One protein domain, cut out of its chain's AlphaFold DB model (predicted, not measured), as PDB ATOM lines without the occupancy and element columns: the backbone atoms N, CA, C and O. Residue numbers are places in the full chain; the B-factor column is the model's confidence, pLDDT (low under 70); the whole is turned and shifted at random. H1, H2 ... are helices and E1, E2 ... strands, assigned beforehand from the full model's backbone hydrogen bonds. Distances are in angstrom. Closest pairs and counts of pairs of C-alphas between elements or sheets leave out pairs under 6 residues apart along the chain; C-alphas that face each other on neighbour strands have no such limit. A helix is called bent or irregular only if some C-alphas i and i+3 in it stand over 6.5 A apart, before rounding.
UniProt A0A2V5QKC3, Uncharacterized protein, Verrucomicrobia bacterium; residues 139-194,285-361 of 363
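Overview. This is residues 139 to 194 and 285 to 361 of the 363 residues of an uncharacterized protein of Verrucomicrobia bacterium (UniProt A0A2V5QKC3). A twisted five-stranded sheet has H1 and H2 packed on one face, making two layers, while from the E3 and E4 part of the sheet an arm runs outward: the long helix H3, with the short H4 folding back at its far end. That arm makes much of the longest span. The printed part has 133 residues with four named helices and five named strands, in the order E1 E2 H1 E3 H2 E4 H3 H4 E5. The mixed sheet runs E2, E1, E5, E3, E4, and the class is mixed, helices and strands. The whole is compact, with a radius of gyration of the C-alphas of 16.0 A and spans of 52 by 37 by 22 A.

Arrangement. Edge strand E2, residues 152 to 166, bends by 90 degrees at residue 155 and forms a hairpin with E1, residues 139 to 149; N 145 and O 158 are 2.8 A apart, within hydrogen-bond range. E5, residues 352 to 360, is antiparallel to E1, with N 142 and O 357 2.8 A apart. E3, residues 285 to 289, is parallel to E5, with N 354 and O 288 2.8 A apart. Edge strand E4, residues 313 to 316, is parallel to E3, with N 287 and O 314 2.9 A apart. H1, residues 171 to 185, is on the sheet; its closest C-alphas to E2 are those of Ala 173 and Ala 164, 5.4 A. H2, residues 299 to 308, is on the same face at a height over the sheet of 5.6 A, over none of the strands. H1 touches H2 with residues 174 to 178 alone, the closest C-alphas being those of Ala 178 and Leu 307, 5.3 A, at a steep tilt of 54 degrees, the same way. E3, H2 and E4 form a strand-helix-strand unit, two parallel neighbour strands with a helix between, its crossover right-handed. H3, residues 318 to 337, is on the sheet with residues 318 to 325; its closest C-alphas to E3 are those of Pro 318 and Val 289, 5.8 A. H3 is irregular, with C-alphas 330 and 333 7.6 A apart, and has a kink of 51 degrees near residue 331. H4, residues 339 to 344, is not on the sheet and only just touches H3, only at the corner, with 3 pairs of C-alphas within 8 A, the closest those of Leu 335 and Gln 342, 5.4 A. E4, H3 H4 and E5 form a split unit, with E3 between its strands, its crossover right-handed. Every O i to N i+4 pair is within hydrogen-bond range in H1 and H2, 14 of 16 in H3, and 0 of 2 in H4, where 2 of 3 O i to N i+3 pairs are.

Along the chain. E1 begins at C-alpha 139 (-9.628, 5.126, 66.129) and is 32.1 A long; E2 is 34.0 A, E5 27.0 A. H3 is 28.5 A long and ends at C-alpha 337 (20.409, -9.998, 32.360); H1 is 21.2 A. E5 ends at C-alpha 360 (-5.782, 5.722, 68.377).

Size, cuts and confidence. The two C-alphas farthest apart, of Ser 166 and Lys 337, are 52.0 A apart. Residues 195 to 284 are not printed, and C-alphas 194 and 285 are 15.2 A apart across the cut. Of the links that are printed whole, none is long. The mean pLDDT of the printed part is 80.5; residues 149 to 152, 188 to 194, 333 to 349 and 361 are under 70.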
ATOM      1  N   LEU A 139     -10.587   5.581  67.118       87.38
ATOM      2  CA  LEU A 139      -9.628   5.126  66.129       87.38
ATOM      3  C   LEU A 139      -9.798   5.922  64.835       87.38
ATOM      4  O   LEU A 139     -10.913   6.252  64.419       87.38
ATOM      5  N   THR A 140      -8.680   6.146  64.157       90.81
ATOM      6  CA  THR A 140      -8.622   6.671  62.794       90.81
ATOM      7  C   THR A 140      -7.941   5.639  61.907       90.81
ATOM      8  O   THR A 140      -6.882   5.110  62.255       90.81
ATOM      9  N   LEU A 141      -8.551   5.348  60.760       92.00
ATOM     10  CA  LEU A 141      -7.985   4.488  59.727       92.00
ATOM     11  C   LEU A 141      -7.369   5.367  58.638       92.00
ATOM     12  O   LEU A 141      -8.052   6.185  58.033       92.00
ATOM     13  N   PHE A 142      -6.089   5.168  58.365       93.38
ATOM     14  CA  PHE A 142      -5.351   5.833  57.298       93.38
ATOM     15  C   PHE A 142      -5.137   4.847  56.160       93.38
ATOM     16  O   PHE A 142      -4.663   3.736  56.403       93.38
ATOM     17  N   ALA A 143      -5.418   5.256  54.925       94.69
ATOM     18  CA  ALA A 143      -5.123   4.455  53.743       94.69
ATOM     19  C   ALA A 143      -4.469   5.293  52.640       94.69
ATOM     20  O   ALA A 143      -4.715   6.489  52.491       94.69
ATOM     21  N   SER A 144      -3.607   4.650  51.860       94.25
ATOM     22  CA  SER A 144      -2.904   5.223  50.715       94.25
ATOM     23  C   SER A 144      -2.950   4.254  49.545       94.25
ATOM     24  O   SER A 144      -2.701   3.063  49.728       94.25
ATOM     25  N   ILE A 145      -3.223   4.777  48.353       92.81
ATOM     26  CA  ILE A 145      -3.198   4.043  47.089       92.81
ATOM     27  C   ILE A 145      -1.944   4.466  46.335       92.81
ATOM     28  O   ILE A 145      -1.707   5.656  46.130       92.81
ATOM     29  N   TRP A 146      -1.161   3.491  45.892       87.88
ATOM     30  CA  TRP A 146       0.080   3.696  45.158       87.88
ATOM     31  C   TRP A 146      -0.009   3.052  43.786       87.88
ATOM     32  O   TRP A 146      -0.497   1.931  43.653       87.88
ATOM     33  N   LYS A 147       0.526   3.729  42.775       83.50
ATOM     34  CA  LYS A 147       0.792   3.138  41.468       83.50
ATOM     35  C   LYS A 147       2.041   2.274  41.569       83.50
ATOM     36  O   LYS A 147       3.060   2.721  42.105       83.50
ATOM     37  N   VAL A 148       1.972   1.059  41.038       74.19
ATOM     38  CA  VAL A 148       3.121   0.150  41.004       74.19
ATOM     39  C   VAL A 148       3.795   0.234  39.635       74.19
ATOM     40  O   VAL A 148       3.156   0.083  38.590       74.19
ATOM     41  N   GLN A 149       5.100   0.503  39.636       66.31
ATOM     42  CA  GLN A 149       5.950   0.421  38.447       66.31
ATOM     43  C   GLN A 149       7.160  -0.441  38.780       66.31
ATOM     44  O   GLN A 149       7.790  -0.224  39.813       66.31
ATOM     45  N   LEU A 150       7.468  -1.410  37.911       60.78
ATOM     46  CA  LEU A 150       8.581  -2.349  38.117       60.78
ATOM     47  C   LEU A 150       8.563  -2.949  39.536       60.78
ATOM     48  O   LEU A 150       9.568  -2.945  40.236       60.78
ATOM     49  N   ASP A 151       7.366  -3.332  39.995       60.06
ATOM     50  CA  ASP A 151       7.114  -3.962  41.297       60.06
ATOM     51  C   ASP A 151       7.505  -3.137  42.537       60.06
ATOM     52  O   ASP A 151       7.520  -3.633  43.666       60.06
ATOM     53  N   THR A 152       7.727  -1.834  42.351       63.34
ATOM     54  CA  THR A 152       7.959  -0.866  43.426       63.34
ATOM     55  C   THR A 152       6.814   0.140  43.522       63.34
ATOM     56  O   THR A 152       6.159   0.477  42.526       63.34
ATOM     57  N   LYS A 153       6.553   0.640  44.739       75.69
ATOM     58  CA  LYS A 153       5.671   1.798  44.939       75.69
ATOM     59  C   LYS A 153       6.311   2.991  44.236       75.69
ATOM     60  O   LYS A 153       7.363   3.457  44.657       75.69
ATOM     61  N   SER A 154       5.677   3.459  43.167       74.31
ATOM     62  CA  SER A 154       6.207   4.536  42.333       74.31
ATOM     63  C   SER A 154       5.662   5.885  42.787       74.31
ATOM     64  O   SER A 154       6.388   6.717  43.317       74.31
ATOM     65  N   SER A 155       4.357   6.091  42.621       81.06
ATOM     66  CA  SER A 155       3.697   7.365  42.904       81.06
ATOM     67  C   SER A 155       2.428   7.146  43.710       81.06
ATOM     68  O   SER A 155       1.722   6.151  43.534       81.06
ATOM     69  N   ILE A 156       2.142   8.083  44.610       87.38
ATOM     70  CA  ILE A 156       0.884   8.110  45.353       87.38
ATOM     71  C   ILE A 156      -0.224   8.534  44.390       87.38
ATOM     72  O   ILE A 156      -0.119   9.566  43.732       87.38
ATOM     73  N   VAL A 157      -1.288   7.738  44.328       87.12
ATOM     74  CA  VAL A 157      -2.525   8.072  43.611       87.12
ATOM     75  C   VAL A 157      -3.429   8.911  44.507       87.12
ATOM     76  O   VAL A 157      -3.942   9.936  44.074       87.12
ATOM     77  N   ALA A 158      -3.629   8.476  45.756       90.88
ATOM     78  CA  ALA A 158      -4.466   9.170  46.728       90.88
ATOM     79  C   ALA A 158      -4.164   8.709  48.163       90.88
ATOM     80  O   ALA A 158      -3.720   7.578  48.380       90.88
ATOM     81  N   GLN A 159      -4.459   9.561  49.145       94.56
ATOM     82  CA  GLN A 159      -4.433   9.231  50.573       94.56
ATOM     83  C   GLN A 159      -5.692   9.776  51.241       94.56
ATOM     84  O   GLN A 159      -6.194  10.827  50.836       94.56
ATOM     85  N   LYS A 160      -6.219   9.058  52.233       93.75
ATOM     86  CA  LYS A 160      -7.410   9.484  52.970       93.75
ATOM     87  C   LYS A 160      -7.427   8.913  54.385       93.75
ATOM     88  O   LYS A 160      -6.946   7.804  54.631       93.75
ATOM     89  N   GLU A 161      -8.012   9.689  55.288       93.31
ATOM     90  CA  GLU A 161      -8.341   9.298  56.655       93.31
ATOM     91  C   GLU A 161      -9.834   8.980  56.764       93.31
ATOM     92  O   GLU A 161     -10.673   9.674  56.182       93.31
ATOM     93  N   PHE A 162     -10.160   7.941  57.525       91.50
ATOM     94  CA  PHE A 162     -11.521   7.487  57.778       91.50
ATOM     95  C   PHE A 162     -11.765   7.453  59.281       91.50
ATOM     96  O   PHE A 162     -10.941   6.945  60.053       91.50
ATOM     97  N   SER A 163     -12.915   7.977  59.702       88.88
ATOM     98  CA  SER A 163     -13.337   7.892  61.096       88.88
ATOM     99  C   SER A 163     -13.723   6.449  61.400       88.88
ATOM    100  O   SER A 163     -14.690   5.930  60.850       88.88
ATOM    101  N   ALA A 164     -12.935   5.771  62.233       83.44
ATOM    102  CA  ALA A 164     -12.998   4.321  62.351       83.44
ATOM    103  C   ALA A 164     -13.809   3.830  63.561       83.44
ATOM    104  O   ALA A 164     -13.924   2.627  63.760       83.44
ATOM    105  N   GLY A 165     -14.426   4.719  64.342       82.44
ATOM    106  CA  GLY A 165     -15.159   4.349  65.559       82.44
ATOM    107  C   GLY A 165     -14.228   4.104  66.749       82.44
ATOM    108  O   GLY A 165     -13.105   4.589  66.767       82.44
ATOM    109  N   SER A 166     -14.693   3.393  67.774       80.50
ATOM    110  CA  SER A 166     -13.971   3.202  69.040       80.50
ATOM    111  C   SER A 166     -13.571   1.740  69.253       80.50
ATOM    112  O   SER A 166     -14.419   0.851  69.160       80.50
ATOM    113  N   GLY A 167     -12.302   1.478  69.577       78.50
ATOM    114  CA  GLY A 167     -11.780   0.138  69.899       78.50
ATOM    115  C   GLY A 167     -11.603  -0.819  68.710       78.50
ATOM    116  O   GLY A 167     -10.656  -1.600  68.703       78.50
ATOM    117  N   ARG A 168     -12.448  -0.734  67.675       86.75
ATOM    118  CA  ARG A 168     -12.308  -1.483  66.418       86.75
ATOM    119  C   ARG A 168     -12.765  -0.639  65.234       86.75
ATOM    120  O   ARG A 168     -13.738   0.096  65.374       86.75
ATOM    121  N   VAL A 169     -12.119  -0.785  64.073       89.31
ATOM    122  CA  VAL A 169     -12.552  -0.124  62.836       89.31
ATOM    123  C   VAL A 169     -13.970  -0.580  62.492       89.31
ATOM    124  O   VAL A 169     -14.225  -1.784  62.392       89.31
ATOM    125  N   SER A 170     -14.897   0.360  62.314       92.31
ATOM    126  CA  SER A 170     -16.303   0.087  62.000       92.31
ATOM    127  C   SER A 170     -16.493  -0.490  60.587       92.31
ATOM    128  O   SER A 170     -15.679  -0.279  59.688       92.31
ATOM    129  N   ALA A 171     -17.589  -1.225  60.368       91.06
ATOM    130  CA  ALA A 171     -17.949  -1.717  59.032       91.06
ATOM    131  C   ALA A 171     -18.218  -0.563  58.049       91.06
ATOM    132  O   ALA A 171     -17.844  -0.648  56.883       91.06
ATOM    133  N   THR A 172     -18.791   0.540  58.538       92.19
ATOM    134  CA  THR A 172     -19.016   1.759  57.754       92.19
ATOM    135  C   THR A 172     -17.703   2.344  57.239       92.19
ATOM    136  O   THR A 172     -17.584   2.578  56.042       92.19
ATOM    137  N   ALA A 173     -16.680   2.472  58.092       92.62
ATOM    138  CA  ALA A 173     -15.368   2.976  57.680       92.62
ATOM    139  C   ALA A 173     -14.695   2.080  56.626       92.62
ATOM    140  O   ALA A 173     -14.043   2.576  55.708       92.62
ATOM    141  N   LEU A 174     -14.870   0.757  56.729       94.00
ATOM    142  CA  LEU A 174     -14.382  -0.185  55.718       94.00
ATOM    143  C   LEU A 174     -15.121  -0.033  54.386       94.00
ATOM    144  O   LEU A 174     -14.482  -0.030  53.335       94.00
ATOM    145  N   SER A 175     -16.447   0.112  54.424       92.75
ATOM    146  CA  SER A 175     -17.257   0.339  53.225       92.75
ATOM    147  C   SER A 175     -16.869   1.647  52.534       92.75
ATOM    148  O   SER A 175     -16.642   1.655  51.327       92.75
ATOM    149  N   GLU A 176     -16.703   2.729  53.300       94.12
ATOM    150  CA  GLU A 176     -16.234   4.021  52.790       94.12
ATOM    151  C   GLU A 176     -14.833   3.928  52.177       94.12
ATOM    152  O   GLU A 176     -14.566   4.559  51.152       94.12
ATOM    153  N   LEU A 177     -13.929   3.142  52.774       94.88
ATOM    154  CA  LEU A 177     -12.604   2.889  52.208       94.88
ATOM    155  C   LEU A 177     -12.710   2.169  50.865       94.88
ATOM    156  O   LEU A 177     -12.073   2.598  49.904       94.88
ATOM    157  N   ALA A 178     -13.499   1.100  50.773       93.12
ATOM    158  CA  ALA A 178     -13.625   0.323  49.542       93.12
ATOM    159  C   ALA A 178     -14.301   1.113  48.409       93.12
ATOM    160  O   ALA A 178     -13.867   1.045  47.254       93.12
ATOM    161  N   GLU A 179     -15.314   1.913  48.741       92.56
ATOM    162  CA  GLU A 179     -15.946   2.837  47.803       92.56
ATOM    163  C   GLU A 179     -14.955   3.912  47.343       92.56
ATOM    164  O   GLU A 179     -14.809   4.162  46.144       92.56
ATOM    165  N   TRP A 180     -14.199   4.498  48.274       94.31
ATOM    166  CA  TRP A 180     -13.156   5.466  47.950       94.31
ATOM    167  C   TRP A 180     -12.089   4.874  47.026       94.31
ATOM    168  O   TRP A 180     -11.744   5.515  46.035       94.31
ATOM    169  N   VAL A 181     -11.605   3.653  47.283       92.81
ATOM    170  CA  VAL A 181     -10.655   2.960  46.395       92.81
ATOM    171  C   VAL A 181     -11.253   2.782  45.002       92.81
ATOM    172  O   VAL A 181     -10.612   3.131  44.010       92.81
ATOM    173  N   SER A 182     -12.491   2.294  44.920       90.00
ATOM    174  CA  SER A 182     -13.172   2.066  43.643       90.00
ATOM    175  C   SER A 182     -13.316   3.367  42.849       90.00
ATOM    176  O   SER A 182     -12.964   3.413  41.672       90.00
ATOM    177  N   ASN A 183     -13.723   4.456  43.503       89.50
ATOM    178  CA  ASN A 183     -13.844   5.779  42.889       89.50
ATOM    179  C   ASN A 183     -12.485   6.333  42.438       89.50
ATOM    180  O   ASN A 183     -12.346   6.817  41.313       89.50
ATOM    181  N   GLN A 184     -11.453   6.226  43.281       90.00
ATOM    182  CA  GLN A 184     -10.108   6.692  42.940       90.00
ATOM    183  C   GLN A 184      -9.497   5.917  41.778       90.00
ATOM    184  O   GLN A 184      -8.710   6.482  41.022       90.00
ATOM    185  N   LEU A 185      -9.860   4.655  41.591       87.00
ATOM    186  CA  LEU A 185      -9.354   3.845  40.488       87.00
ATOM    187  C   LEU A 185     -10.285   3.836  39.267       87.00
ATOM    188  O   LEU A 185      -9.917   3.283  38.237       87.00
ATOM    189  N   GLY A 186     -11.454   4.484  39.343       83.25
ATOM    190  CA  GLY A 186     -12.455   4.459  38.273       83.25
ATOM    191  C   GLY A 186     -13.097   3.081  38.076       83.25
ATOM    192  O   GLY A 186     -13.559   2.777  36.982       83.25
ATOM    193  N   LEU A 187     -13.117   2.253  39.123       81.19
ATOM    194  CA  LEU A 187     -13.656   0.888  39.145       81.19
ATOM    195  C   LEU A 187     -15.114   0.859  39.611       81.19
ATOM    196  O   LEU A 187     -15.549  -0.071  40.289       81.19
ATOM    197  N   THR A 188     -15.868   1.909  39.307       69.88
ATOM    198  CA  THR A 188     -17.274   2.007  39.686       69.88
ATOM    199  C   THR A 188     -18.088   1.069  38.810       69.88
ATOM    200  O   THR A 188     -18.364   1.372  37.648       69.88
ATOM    201  N   THR A 189     -18.499  -0.068  39.363       59.94
ATOM    202  CA  THR A 189     -19.620  -0.812  38.798       59.94
ATOM    203  C   THR A 189     -20.856   0.058  38.996       59.94
ATOM    204  O   THR A 189     -21.117   0.563  40.089       59.94
ATOM    205  N   ARG A 190     -21.608   0.326  37.929       50.81
ATOM    206  CA  ARG A 190     -22.875   1.050  38.055       50.81
ATOM    207  C   ARG A 190     -23.846   0.114  38.776       50.81
ATOM    208  O   ARG A 190     -24.476  -0.692  38.117       50.81
ATOM    209  N   SER A 191     -23.862   0.145  40.110       43.03
ATOM    210  CA  SER A 191     -24.768  -0.573  41.023       43.03
ATOM    211  C   SER A 191     -25.401  -1.844  40.425       43.03
ATOM    212  O   SER A 191     -26.536  -1.816  39.959       43.03
ATOM    213  N   GLY A 192     -24.652  -2.950  40.395       51.34
ATOM    214  CA  GLY A 192     -25.148  -4.251  39.918       51.34
ATOM    215  C   GLY A 192     -25.107  -4.482  38.400       51.34
ATOM    216  O   GLY A 192     -25.466  -5.568  37.953       51.34
ATOM    217  N   ALA A 193     -24.649  -3.517  37.600       56.56
ATOM    218  CA  ALA A 193     -24.419  -3.720  36.173       56.56
ATOM    219  C   ALA A 193     -23.141  -4.534  35.925       56.56
ATOM    220  O   ALA A 193     -22.092  -4.282  36.530       56.56
ATOM    221  N   THR A 194     -23.226  -5.480  34.989       62.38
ATOM    222  CA  THR A 194     -22.066  -6.129  34.375       62.38
ATOM    223  C   THR A 194     -21.079  -5.064  33.891       62.38
ATOM    224  O   THR A 194     -21.506  -4.058  33.315       62.38
ATOM    225  N   VAL A 285      -8.589  -5.481  37.801       86.19
ATOM    226  CA  VAL A 285      -7.413  -4.743  38.255       86.19
ATOM    227  C   VAL A 285      -6.840  -5.469  39.457       86.19
ATOM    228  O   VAL A 285      -7.551  -5.706  40.438       86.19
ATOM    229  N   SER A 286      -5.558  -5.815  39.394       87.12
ATOM    230  CA  SER A 286      -4.908  -6.497  40.509       87.12
ATOM    231  C   SER A 286      -4.402  -5.472  41.518       87.12
ATOM    232  O   SER A 286      -3.595  -4.598  41.190       87.12
ATOM    233  N   ILE A 287      -4.866  -5.580  42.760       90.44
ATOM    234  CA  ILE A 287      -4.523  -4.661  43.845       90.44
ATOM    235  C   ILE A 287      -3.835  -5.438  44.963       90.44
ATOM    236  O   ILE A 287      -4.420  -6.330  45.575       90.44
ATOM    237  N   GLY A 288      -2.591  -5.068  45.245       90.56
ATOM    238  CA  GLY A 288      -1.848  -5.559  46.397       90.56
ATOM    239  C   GLY A 288      -2.288  -4.851  47.670       90.56
ATOM    240  O   GLY A 288      -2.421  -3.629  47.673       90.56
ATOM    241  N   VAL A 289      -2.486  -5.591  48.758       92.81
ATOM    242  CA  VAL A 289      -2.795  -5.017  50.075       92.81
ATOM    243  C   VAL A 289      -1.684  -5.368  51.055       92.81
ATOM    244  O   VAL A 289      -1.430  -6.538  51.324       92.81
ATOM    245  N   GLU A 290      -1.016  -4.354  51.602       91.12
ATOM    246  CA  GLU A 290      -0.001  -4.545  52.640       91.12
ATOM    247  C   GLU A 290      -0.631  -4.772  54.019       91.12
ATOM    248  O   GLU A 290      -1.785  -4.418  54.259       91.12
ATOM    249  N   LYS A 291       0.146  -5.331  54.958       92.31
ATOM    250  CA  LYS A 291      -0.286  -5.465  56.357       92.31
ATOM    251  C   LYS A 291      -0.531  -4.074  56.949       92.31
ATOM    252  O   LYS A 291       0.394  -3.272  57.057       92.31
ATOM    253  N   PHE A 292      -1.775  -3.798  57.333       91.12
ATOM    254  CA  PHE A 292      -2.142  -2.573  58.034       91.12
ATOM    255  C   PHE A 292      -1.579  -2.627  59.456       91.12
ATOM    256  O   PHE A 292      -1.826  -3.580  60.194       91.12
ATOM    257  N   ALA A 293      -0.817  -1.604  59.837       89.25
ATOM    258  CA  ALA A 293      -0.288  -1.475  61.193       89.25
ATOM    259  C   ALA A 293      -1.366  -0.945  62.151       89.25
ATOM    260  O   ALA A 293      -2.250  -0.211  61.718       89.25
ATOM    261  N   GLY A 294      -1.277  -1.240  63.448       86.50
ATOM    262  CA  GLY A 294      -2.131  -0.615  64.464       86.50
ATOM    263  C   GLY A 294      -2.826  -1.592  65.416       86.50
ATOM    264  O   GLY A 294      -2.550  -2.791  65.376       86.50
ATOM    265  N   PRO A 295      -3.714  -1.080  66.289       83.12
ATOM    266  CA  PRO A 295      -4.308  -1.846  67.385       83.12
ATOM    267  C   PRO A 295      -5.498  -2.743  66.987       83.12
ATOM    268  O   PRO A 295      -5.891  -3.589  67.783       83.12
ATOM    269  N   ASP A 296      -6.089  -2.589  65.792       85.69
ATOM    270  CA  ASP A 296      -7.215  -3.431  65.343       85.69
ATOM    271  C   ASP A 296      -6.712  -4.744  64.724       85.69
ATOM    272  O   ASP A 296      -6.320  -4.802  63.555       85.69
ATOM    273  N   ALA A 297      -6.726  -5.815  65.517       85.62
ATOM    274  CA  ALA A 297      -6.351  -7.144  65.051       85.62
ATOM    275  C   ALA A 297      -7.269  -7.632  63.908       85.62
ATOM    276  O   ALA A 297      -8.502  -7.591  63.980       85.62
ATOM    277  N   GLY A 298      -6.650  -8.134  62.836       88.44
ATOM    278  CA  GLY A 298      -7.363  -8.643  61.660       88.44
ATOM    279  C   GLY A 298      -7.906  -7.557  60.723       88.44
ATOM    280  O   GLY A 298      -8.636  -7.876  59.787       88.44
ATOM    281  N   ILE A 299      -7.550  -6.279  60.918       92.38
ATOM    282  CA  ILE A 299      -7.986  -5.194  60.026       92.38
ATOM    283  C   ILE A 299      -7.612  -5.448  58.559       92.38
ATOM    284  O   ILE A 299      -8.425  -5.215  57.671       92.38
ATOM    285  N   THR A 300      -6.418  -5.988  58.302       93.38
ATOM    286  CA  THR A 300      -5.946  -6.260  56.936       93.38
ATOM    287  C   THR A 300      -6.863  -7.237  56.202       93.38
ATOM    288  O   THR A 300      -7.266  -6.971  55.075       93.38
ATOM    289  N   GLU A 301      -7.246  -8.338  56.850       94.00
ATOM    290  CA  GLU A 301      -8.149  -9.337  56.269       94.00
ATOM    291  C   GLU A 301      -9.526  -8.733  55.978       94.00
ATOM    292  O   GLU A 301     -10.086  -8.923  54.901       94.00
ATOM    293  N   ARG A 302     -10.040  -7.914  56.900       94.19
ATOM    294  CA  ARG A 302     -11.323  -7.223  56.732       94.19
ATOM    295  C   ARG A 302     -11.296  -6.222  55.576       94.19
ATOM    296  O   ARG A 302     -12.273  -6.140  54.838       94.19
ATOM    297  N   VAL A 303     -10.190  -5.498  55.390       94.12
ATOM    298  CA  VAL A 303      -9.982  -4.615  54.229       94.12
ATOM    299  C   VAL A 303      -9.954  -5.430  52.935       94.12
ATOM    300  O   VAL A 303     -10.664  -5.082  51.994       94.12
ATOM    301  N   CYS A 304      -9.198  -6.532  52.887       93.69
ATOM    302  CA  CYS A 304      -9.161  -7.423  51.724       93.69
ATOM    303  C   CYS A 304     -10.558  -7.952  51.364       93.69
ATOM    304  O   CYS A 304     -10.969  -7.868  50.204       93.69
ATOM    305  N   ASN A 305     -11.308  -8.438  52.355       93.19
ATOM    306  CA  ASN A 305     -12.664  -8.957  52.167       93.19
ATOM    307  C   ASN A 305     -13.614  -7.875  51.639       93.19
ATOM    308  O   ASN A 305     -14.357  -8.121  50.691       93.19
ATOM    309  N   GLN A 306     -13.545  -6.660  52.192       93.31
ATOM    310  CA  GLN A 306     -14.387  -5.553  51.745       93.31
ATOM    311  C   GLN A 306     -14.070  -5.120  50.306       93.31
ATOM    312  O   GLN A 306     -14.983  -4.825  49.541       93.31
ATOM    313  N   LEU A 307     -12.793  -5.095  49.914       91.69
ATOM    314  CA  LEU A 307     -12.397  -4.733  48.548       91.69
ATOM    315  C   LEU A 307     -12.784  -5.801  47.516       91.69
ATOM    316  O   LEU A 307     -13.107  -5.461  46.380       91.69
ATOM    317  N   THR A 308     -12.799  -7.073  47.919       90.00
ATOM    318  CA  THR A 308     -13.167  -8.209  47.052       90.00
ATOM    319  C   THR A 308     -14.657  -8.197  46.682       90.00
ATOM    320  O   THR A 308     -15.065  -8.852  45.729       90.00
ATOM    321  N   ALA A 309     -15.478  -7.396  47.373       87.44
ATOM    322  CA  ALA A 309     -16.870  -7.166  46.996       87.44
ATOM    323  C   ALA A 309     -17.023  -6.484  45.619       87.44
ATOM    324  O   ALA A 309     -18.089  -6.571  45.011       87.44
ATOM    325  N   ASN A 310     -15.980  -5.812  45.111       86.50
ATOM    326  CA  ASN A 310     -15.977  -5.263  43.759       86.50
ATOM    327  C   ASN A 310     -15.423  -6.304  42.762       86.50
ATOM    328  O   ASN A 310     -14.234  -6.617  42.825       86.50
ATOM    329  N   PRO A 311     -16.222  -6.796  41.794       83.75
ATOM    330  CA  PRO A 311     -15.796  -7.843  40.860       83.75
ATOM    331  C   PRO A 311     -14.691  -7.397  39.891       83.75
ATOM    332  O   PRO A 311     -14.064  -8.237  39.253       83.75
ATOM    333  N   LEU A 312     -14.442  -6.089  39.767       84.38
ATOM    334  CA  LEU A 312     -13.332  -5.544  38.984       84.38
ATOM    335  C   LEU A 312     -12.007  -5.542  39.750       84.38
ATOM    336  O   LEU A 312     -10.986  -5.170  39.176       84.38
ATOM    337  N   ILE A 313     -12.000  -5.927  41.026       89.00
ATOM    338  CA  ILE A 313     -10.805  -5.942  41.864       89.00
ATOM    339  C   ILE A 313     -10.383  -7.386  42.121       89.00
ATOM    340  O   ILE A 313     -11.104  -8.172  42.730       89.00
ATOM    341  N   LYS A 314      -9.157  -7.714  41.719       89.88
ATOM    342  CA  LYS A 314      -8.468  -8.935  42.131       89.88
ATOM    343  C   LYS A 314      -7.497  -8.589  43.255       89.88
ATOM    344  O   LYS A 314      -6.509  -7.894  43.029       89.88
ATOM    345  N   ILE A 315      -7.761  -9.063  44.468       91.00
ATOM    346  CA  ILE A 315      -6.882  -8.794  45.611       91.00
ATOM    347  C   ILE A 315      -5.690  -9.749  45.627       91.00
ATOM    348  O   ILE A 315      -5.839 -10.963  45.516       91.00
ATOM    349  N   VAL A 316      -4.502  -9.178  45.822       89.12
ATOM    350  CA  VAL A 316      -3.281  -9.893  46.193       89.12
ATOM    351  C   VAL A 316      -3.013  -9.581  47.663       89.12
ATOM    352  O   VAL A 316      -2.627  -8.465  48.019       89.12
ATOM    353  N   ASN A 317      -3.302 -10.550  48.529       88.81
ATOM    354  CA  ASN A 317      -3.189 -10.388  49.978       88.81
ATOM    355  C   ASN A 317      -1.709 -10.300  50.426       88.81
ATOM    356  O   ASN A 317      -0.809 -10.583  49.630       88.81
ATOM    357  N   PRO A 318      -1.423  -9.930  51.688       87.50
ATOM    358  CA  PRO A 318      -0.047  -9.745  52.138       87.50
ATOM    359  C   PRO A 318       0.859 -10.973  52.014       87.50
ATOM    360  O   PRO A 318       2.044 -10.818  51.731       87.50
ATOM    361  N   ASP A 319       0.328 -12.177  52.216       84.62
ATOM    362  CA  ASP A 319       1.131 -13.401  52.160       84.62
ATOM    363  C   ASP A 319       1.492 -13.740  50.708       84.62
ATOM    364  O   ASP A 319       2.638 -14.068  50.396       84.62
ATOM    365  N   MET A 320       0.544 -13.551  49.783       82.19
ATOM    366  CA  MET A 320       0.820 -13.607  48.352       82.19
ATOM    367  C   MET A 320       1.811 -12.520  47.939       82.19
ATOM    368  O   MET A 320       2.724 -12.816  47.179       82.19
ATOM    369  N   LEU A 321       1.687 -11.287  48.447       81.75
ATOM    370  CA  LEU A 321       2.653 -10.215  48.180       81.75
ATOM    371  C   LEU A 321       4.070 -10.591  48.608       81.75
ATOM    372  O   LEU A 321       5.030 -10.256  47.918       81.75
ATOM    373  N   GLU A 322       4.221 -11.261  49.744       81.12
ATOM    374  CA  GLU A 322       5.524 -11.712  50.221       81.12
ATOM    375  C   GLU A 322       6.104 -12.804  49.314       81.12
ATOM    376  O   GLU A 322       7.273 -12.725  48.930       81.12
ATOM    377  N   ALA A 323       5.273 -13.753  48.872       78.38
ATOM    378  CA  ALA A 323       5.662 -14.749  47.874       78.38
ATOM    379  C   ALA A 323       6.072 -14.099  46.538       78.38
ATOM    380  O   ALA A 323       7.109 -14.454  45.979       78.38
ATOM    381  N   VAL A 324       5.318 -13.096  46.072       73.56
ATOM    382  CA  VAL A 324       5.623 -12.299  44.869       73.56
ATOM    383  C   VAL A 324       6.987 -11.631  44.999       73.56
ATOM    384  O   VAL A 324       7.837 -11.776  44.127       73.56
ATOM    385  N   ARG A 325       7.220 -10.925  46.110       76.44
ATOM    386  CA  ARG A 325       8.485 -10.225  46.373       76.44
ATOM    387  C   ARG A 325       9.664 -11.191  46.409       76.44
ATOM    388  O   ARG A 325      10.716 -10.882  45.861       76.44
ATOM    389  N   LYS A 326       9.484 -12.362  47.025       79.31
ATOM    390  CA  LYS A 326      10.515 -13.401  47.088       79.31
ATOM    391  C   LYS A 326      10.834 -13.970  45.706       79.31
ATOM    392  O   LYS A 326      12.009 -14.165  45.411       79.31
ATOM    393  N   GLN A 327       9.819 -14.194  44.872       73.06
ATOM    394  CA  GLN A 327      10.012 -14.647  43.495       73.06
ATOM    395  C   GLN A 327      10.765 -13.599  42.666       73.06
ATOM    396  O   GLN A 327      11.745 -13.928  42.012       73.06
ATOM    397  N   ILE A 328      10.380 -12.325  42.768       70.31
ATOM    398  CA  ILE A 328      11.056 -11.224  42.063       70.31
ATOM    399  C   ILE A 328      12.527 -11.109  42.475       70.31
ATOM    400  O   ILE A 328      13.385 -10.905  41.620       70.31
ATOM    401  N   GLU A 329      12.841 -11.232  43.769       74.31
ATOM    402  CA  GLU A 329      14.237 -11.231  44.224       74.31
ATOM    403  C   GLU A 329      15.012 -12.464  43.744       74.31
ATOM    404  O   GLU A 329      16.165 -12.332  43.341       74.31
ATOM    405  N   ALA A 330      14.391 -13.648  43.730       76.56
ATOM    406  CA  ALA A 330      15.020 -14.855  43.195       76.56
ATOM    407  C   ALA A 330      15.361 -14.701  41.704       76.56
ATOM    408  O   ALA A 330      16.458 -15.063  41.275       76.56
ATOM    409  N   ASP A 331      14.464 -14.075  40.947       70.31
ATOM    410  CA  ASP A 331      14.626 -13.879  39.510       70.31
ATOM    411  C   ASP A 331      15.484 -12.641  39.193       70.31
ATOM    412  O   ASP A 331      15.862 -12.425  38.047       70.31
ATOM    413  N   LYS A 332      15.858 -11.822  40.184       71.19
ATOM    414  CA  LYS A 332      16.469 -10.495  39.991       71.19
ATOM    415  C   LYS A 332      17.706 -10.480  39.101       71.19
ATOM    416  O   LYS A 332      17.843  -9.571  38.285       71.19
ATOM    417  N   GLU A 333      18.609 -11.450  39.229       68.00
ATOM    418  CA  GLU A 333      19.800 -11.515  38.367       68.00
ATOM    419  C   GLU A 333      19.470 -11.951  36.936       68.00
ATOM    420  O   GLU A 333      20.113 -11.493  35.992       68.00
ATOM    421  N   GLU A 334      18.457 -12.793  36.749       65.19
ATOM    422  CA  GLU A 334      17.966 -13.175  35.425       65.19
ATOM    423  C   GLU A 334      17.203 -12.017  34.773       65.19
ATOM    424  O   GLU A 334      17.472 -11.654  33.630       65.19
ATOM    425  N   LEU A 335      16.363 -11.339  35.551       62.66
ATOM    426  CA  LEU A 335      15.667 -10.102  35.212       62.66
ATOM    427  C   LEU A 335      16.636  -8.963  34.853       62.66
ATOM    428  O   LEU A 335      16.363  -8.179  33.948       62.66
ATOM    429  N   ARG A 336      17.796  -8.880  35.519       62.88
ATOM    430  CA  ARG A 336      18.853  -7.904  35.208       62.88
ATOM    431  C   ARG A 336      19.576  -8.229  33.901       62.88
ATOM    432  O   ARG A 336      19.957  -7.315  33.173       62.88
ATOM    433  N   LYS A 337      19.783  -9.516  33.606       60.97
ATOM    434  CA  LYS A 337      20.409  -9.998  32.360       60.97
ATOM    435  C   LYS A 337      19.456  -9.938  31.169       60.97
ATOM    436  O   LYS A 337      19.893  -9.727  30.041       60.97
ATOM    437  N   HIS A 338      18.161 -10.065  31.433       60.69
ATOM    438  CA  HIS A 338      17.094 -10.009  30.450       60.69
ATOM    439  C   HIS A 338      16.022  -9.016  30.920       60.69
ATOM    440  O   HIS A 338      14.962  -9.439  31.372       60.69
ATOM    441  N   PRO A 339      16.233  -7.692  30.773       52.06
ATOM    442  CA  PRO A 339      15.229  -6.680  31.135       52.06
ATOM    443  C   PRO A 339      13.870  -6.915  30.456       52.06
ATOM    444  O   PRO A 339      12.817  -6.591  30.993       52.06
ATOM    445  N   MET A 340      13.894  -7.571  29.292       50.28
ATOM    446  CA  MET A 340      12.716  -8.035  28.554       50.28
ATOM    447  C   MET A 340      11.880  -9.070  29.327       50.28
ATOM    448  O   MET A 340      10.663  -9.108  29.160       50.28
ATOM    449  N   MET A 341      12.508  -9.871  30.196       50.34
ATOM    450  CA  MET A 341      11.839 -10.810  31.097       50.34
ATOM    451  C   MET A 341      11.175 -10.101  32.276       50.34
ATOM    452  O   MET A 341      10.161 -10.594  32.727       50.34
ATOM    453  N   GLN A 342      11.622  -8.920  32.736       48.06
ATOM    454  CA  GLN A 342      10.885  -8.166  33.780       48.06
ATOM    455  C   GLN A 342       9.480  -7.779  33.324       48.06
ATOM    456  O   GLN A 342       8.553  -7.659  34.122       48.06
ATOM    457  N   MET A 343       9.316  -7.593  32.019       48.03
ATOM    458  CA  MET A 343       8.059  -7.169  31.426       48.03
ATOM    459  C   MET A 343       7.079  -8.327  31.229       48.03
ATOM    460  O   MET A 343       5.878  -8.124  31.401       48.03
ATOM    461  N   SER A 344       7.573  -9.529  30.904       43.56
ATOM    462  CA  SER A 344       6.774 -10.761  30.827       43.56
ATOM    463  C   SER A 344       6.610 -11.453  32.190       43.56
ATOM    464  O   SER A 344       5.584 -12.083  32.429       43.56
ATOM    465  N   ALA A 345       7.560 -11.268  33.115       42.25
ATOM    466  CA  ALA A 345       7.543 -11.743  34.505       42.25
ATOM    467  C   ALA A 345       6.635 -10.914  35.427       42.25
ATOM    468  O   ALA A 345       6.529 -11.206  36.616       42.25
ATOM    469  N   ARG A 346       5.851  -9.980  34.872       50.38
ATOM    470  CA  ARG A 346       4.614  -9.449  35.473       50.38
ATOM    471  C   ARG A 346       3.557 -10.532  35.761       50.38
ATOM    472  O   ARG A 346       2.382 -10.210  35.899       50.38
ATOM    473  N   SER A 347       3.925 -11.803  35.873       41.88
ATOM    474  CA  SER A 347       3.028 -12.938  36.081       41.88
ATOM    475  C   SER A 347       2.173 -12.819  37.350       41.88
ATOM    476  O   SER A 347       1.143 -13.483  37.446       41.88
ATOM    477  N   LEU A 348       2.521 -11.926  38.289       49.09
ATOM    478  CA  LEU A 348       1.679 -11.596  39.449       49.09
ATOM    479  C   LEU A 348       0.934 -10.247  39.338       49.09
ATOM    480  O   LEU A 348       0.013  -9.997  40.112       49.09
ATOM    481  N   GLY A 349       1.257  -9.426  38.333       62.44
ATOM    482  CA  GLY A 349       0.321  -8.505  37.678       62.44
ATOM    483  C   GLY A 349      -0.240  -7.341  38.491       62.44
ATOM    484  O   GLY A 349      -1.314  -6.870  38.143       62.44
ATOM    485  N   ILE A 350       0.426  -6.866  39.547       77.06
ATOM    486  CA  ILE A 350      -0.141  -5.848  40.447       77.06
ATOM    487  C   ILE A 350      -0.102  -4.450  39.816       77.06
ATOM    488  O   ILE A 350       0.959  -3.920  39.479       77.06
ATOM    489  N   ASP A 351      -1.271  -3.828  39.690       79.25
ATOM    490  CA  ASP A 351      -1.437  -2.489  39.128       79.25
ATOM    491  C   ASP A 351      -1.282  -1.398  40.194       79.25
ATOM    492  O   ASP A 351      -0.648  -0.362  39.958       79.25
ATOM    493  N   TYR A 352      -1.842  -1.656  41.379       87.62
ATOM    494  CA  TYR A 352      -1.886  -0.722  42.499       87.62
ATOM    495  C   TYR A 352      -1.564  -1.410  43.824       87.62
ATOM    496  O   TYR A 352      -1.835  -2.594  44.007       87.62
ATOM    497  N   MET A 353      -1.022  -0.651  44.773       90.12
ATOM    498  CA  MET A 353      -0.767  -1.103  46.140       90.12
ATOM    499  C   MET A 353      -1.570  -0.260  47.126       90.12
ATOM    500  O   MET A 353      -1.553   0.968  47.043       90.12
ATOM    501  N   ILE A 354      -2.215  -0.905  48.088       93.50
ATOM    502  CA  ILE A 354      -2.877  -0.262  49.218       93.50
ATOM    503  C   ILE A 354      -2.038  -0.493  50.466       93.50
ATOM    504  O   ILE A 354      -1.693  -1.622  50.808       93.50
ATOM    505  N   SER A 355      -1.737   0.596  51.163       92.75
ATOM    506  CA  SER A 355      -1.068   0.575  52.460       92.75
ATOM    507  C   SER A 355      -1.846   1.414  53.454       92.75
ATOM    508  O   SER A 355      -2.420   2.433  53.067       92.75
ATOM    509  N   GLY A 356      -1.805   1.064  54.732       92.56
ATOM    510  CA  GLY A 356      -2.499   1.851  55.735       92.56
ATOM    511  C   GLY A 356      -2.115   1.531  57.167       92.56
ATOM    512  O   GLY A 356      -1.295   0.655  57.442       92.56
ATOM    513  N   SER A 357      -2.703   2.289  58.084       92.62
ATOM    514  CA  SER A 357      -2.531   2.087  59.518       92.62
ATOM    515  C   SER A 357      -3.782   2.496  60.280       92.62
ATOM    516  O   SER A 357      -4.544   3.348  59.828       92.62
ATOM    517  N   VAL A 358      -3.984   1.895  61.442       91.00
ATOM    518  CA  VAL A 358      -4.990   2.278  62.423       91.00
ATOM    519  C   VAL A 358      -4.264   2.939  63.580       91.00
ATOM    520  O   VAL A 358      -3.308   2.387  64.123       91.00
ATOM    521  N   GLN A 359      -4.717   4.122  63.967       89.56
ATOM    522  CA  GLN A 359      -4.136   4.864  65.079       89.56
ATOM    523  C   GLN A 359      -5.236   5.216  66.071       89.56
ATOM    524  O   GLN A 359      -6.343   5.573  65.673       89.56
ATOM    525  N   ALA A 360      -4.935   5.113  67.364       82.44
ATOM    526  CA  ALA A 360      -5.782   5.722  68.377       82.44
ATOM    527  C   ALA A 360      -5.607   7.239  68.286       82.44
ATOM    528  O   ALA A 360      -4.478   7.730  68.286       82.44
ATOM    529  N   LYS A 361      -6.713   7.973  68.187       69.19
ATOM    530  CA  LYS A 361      -6.696   9.430  68.188       69.19
ATOM    531  C   LYS A 361      -6.171   9.884  69.548       69.19
ATOM    532  O   LYS A 361      -6.785   9.614  70.581       69.19
TER     533      LYS A 361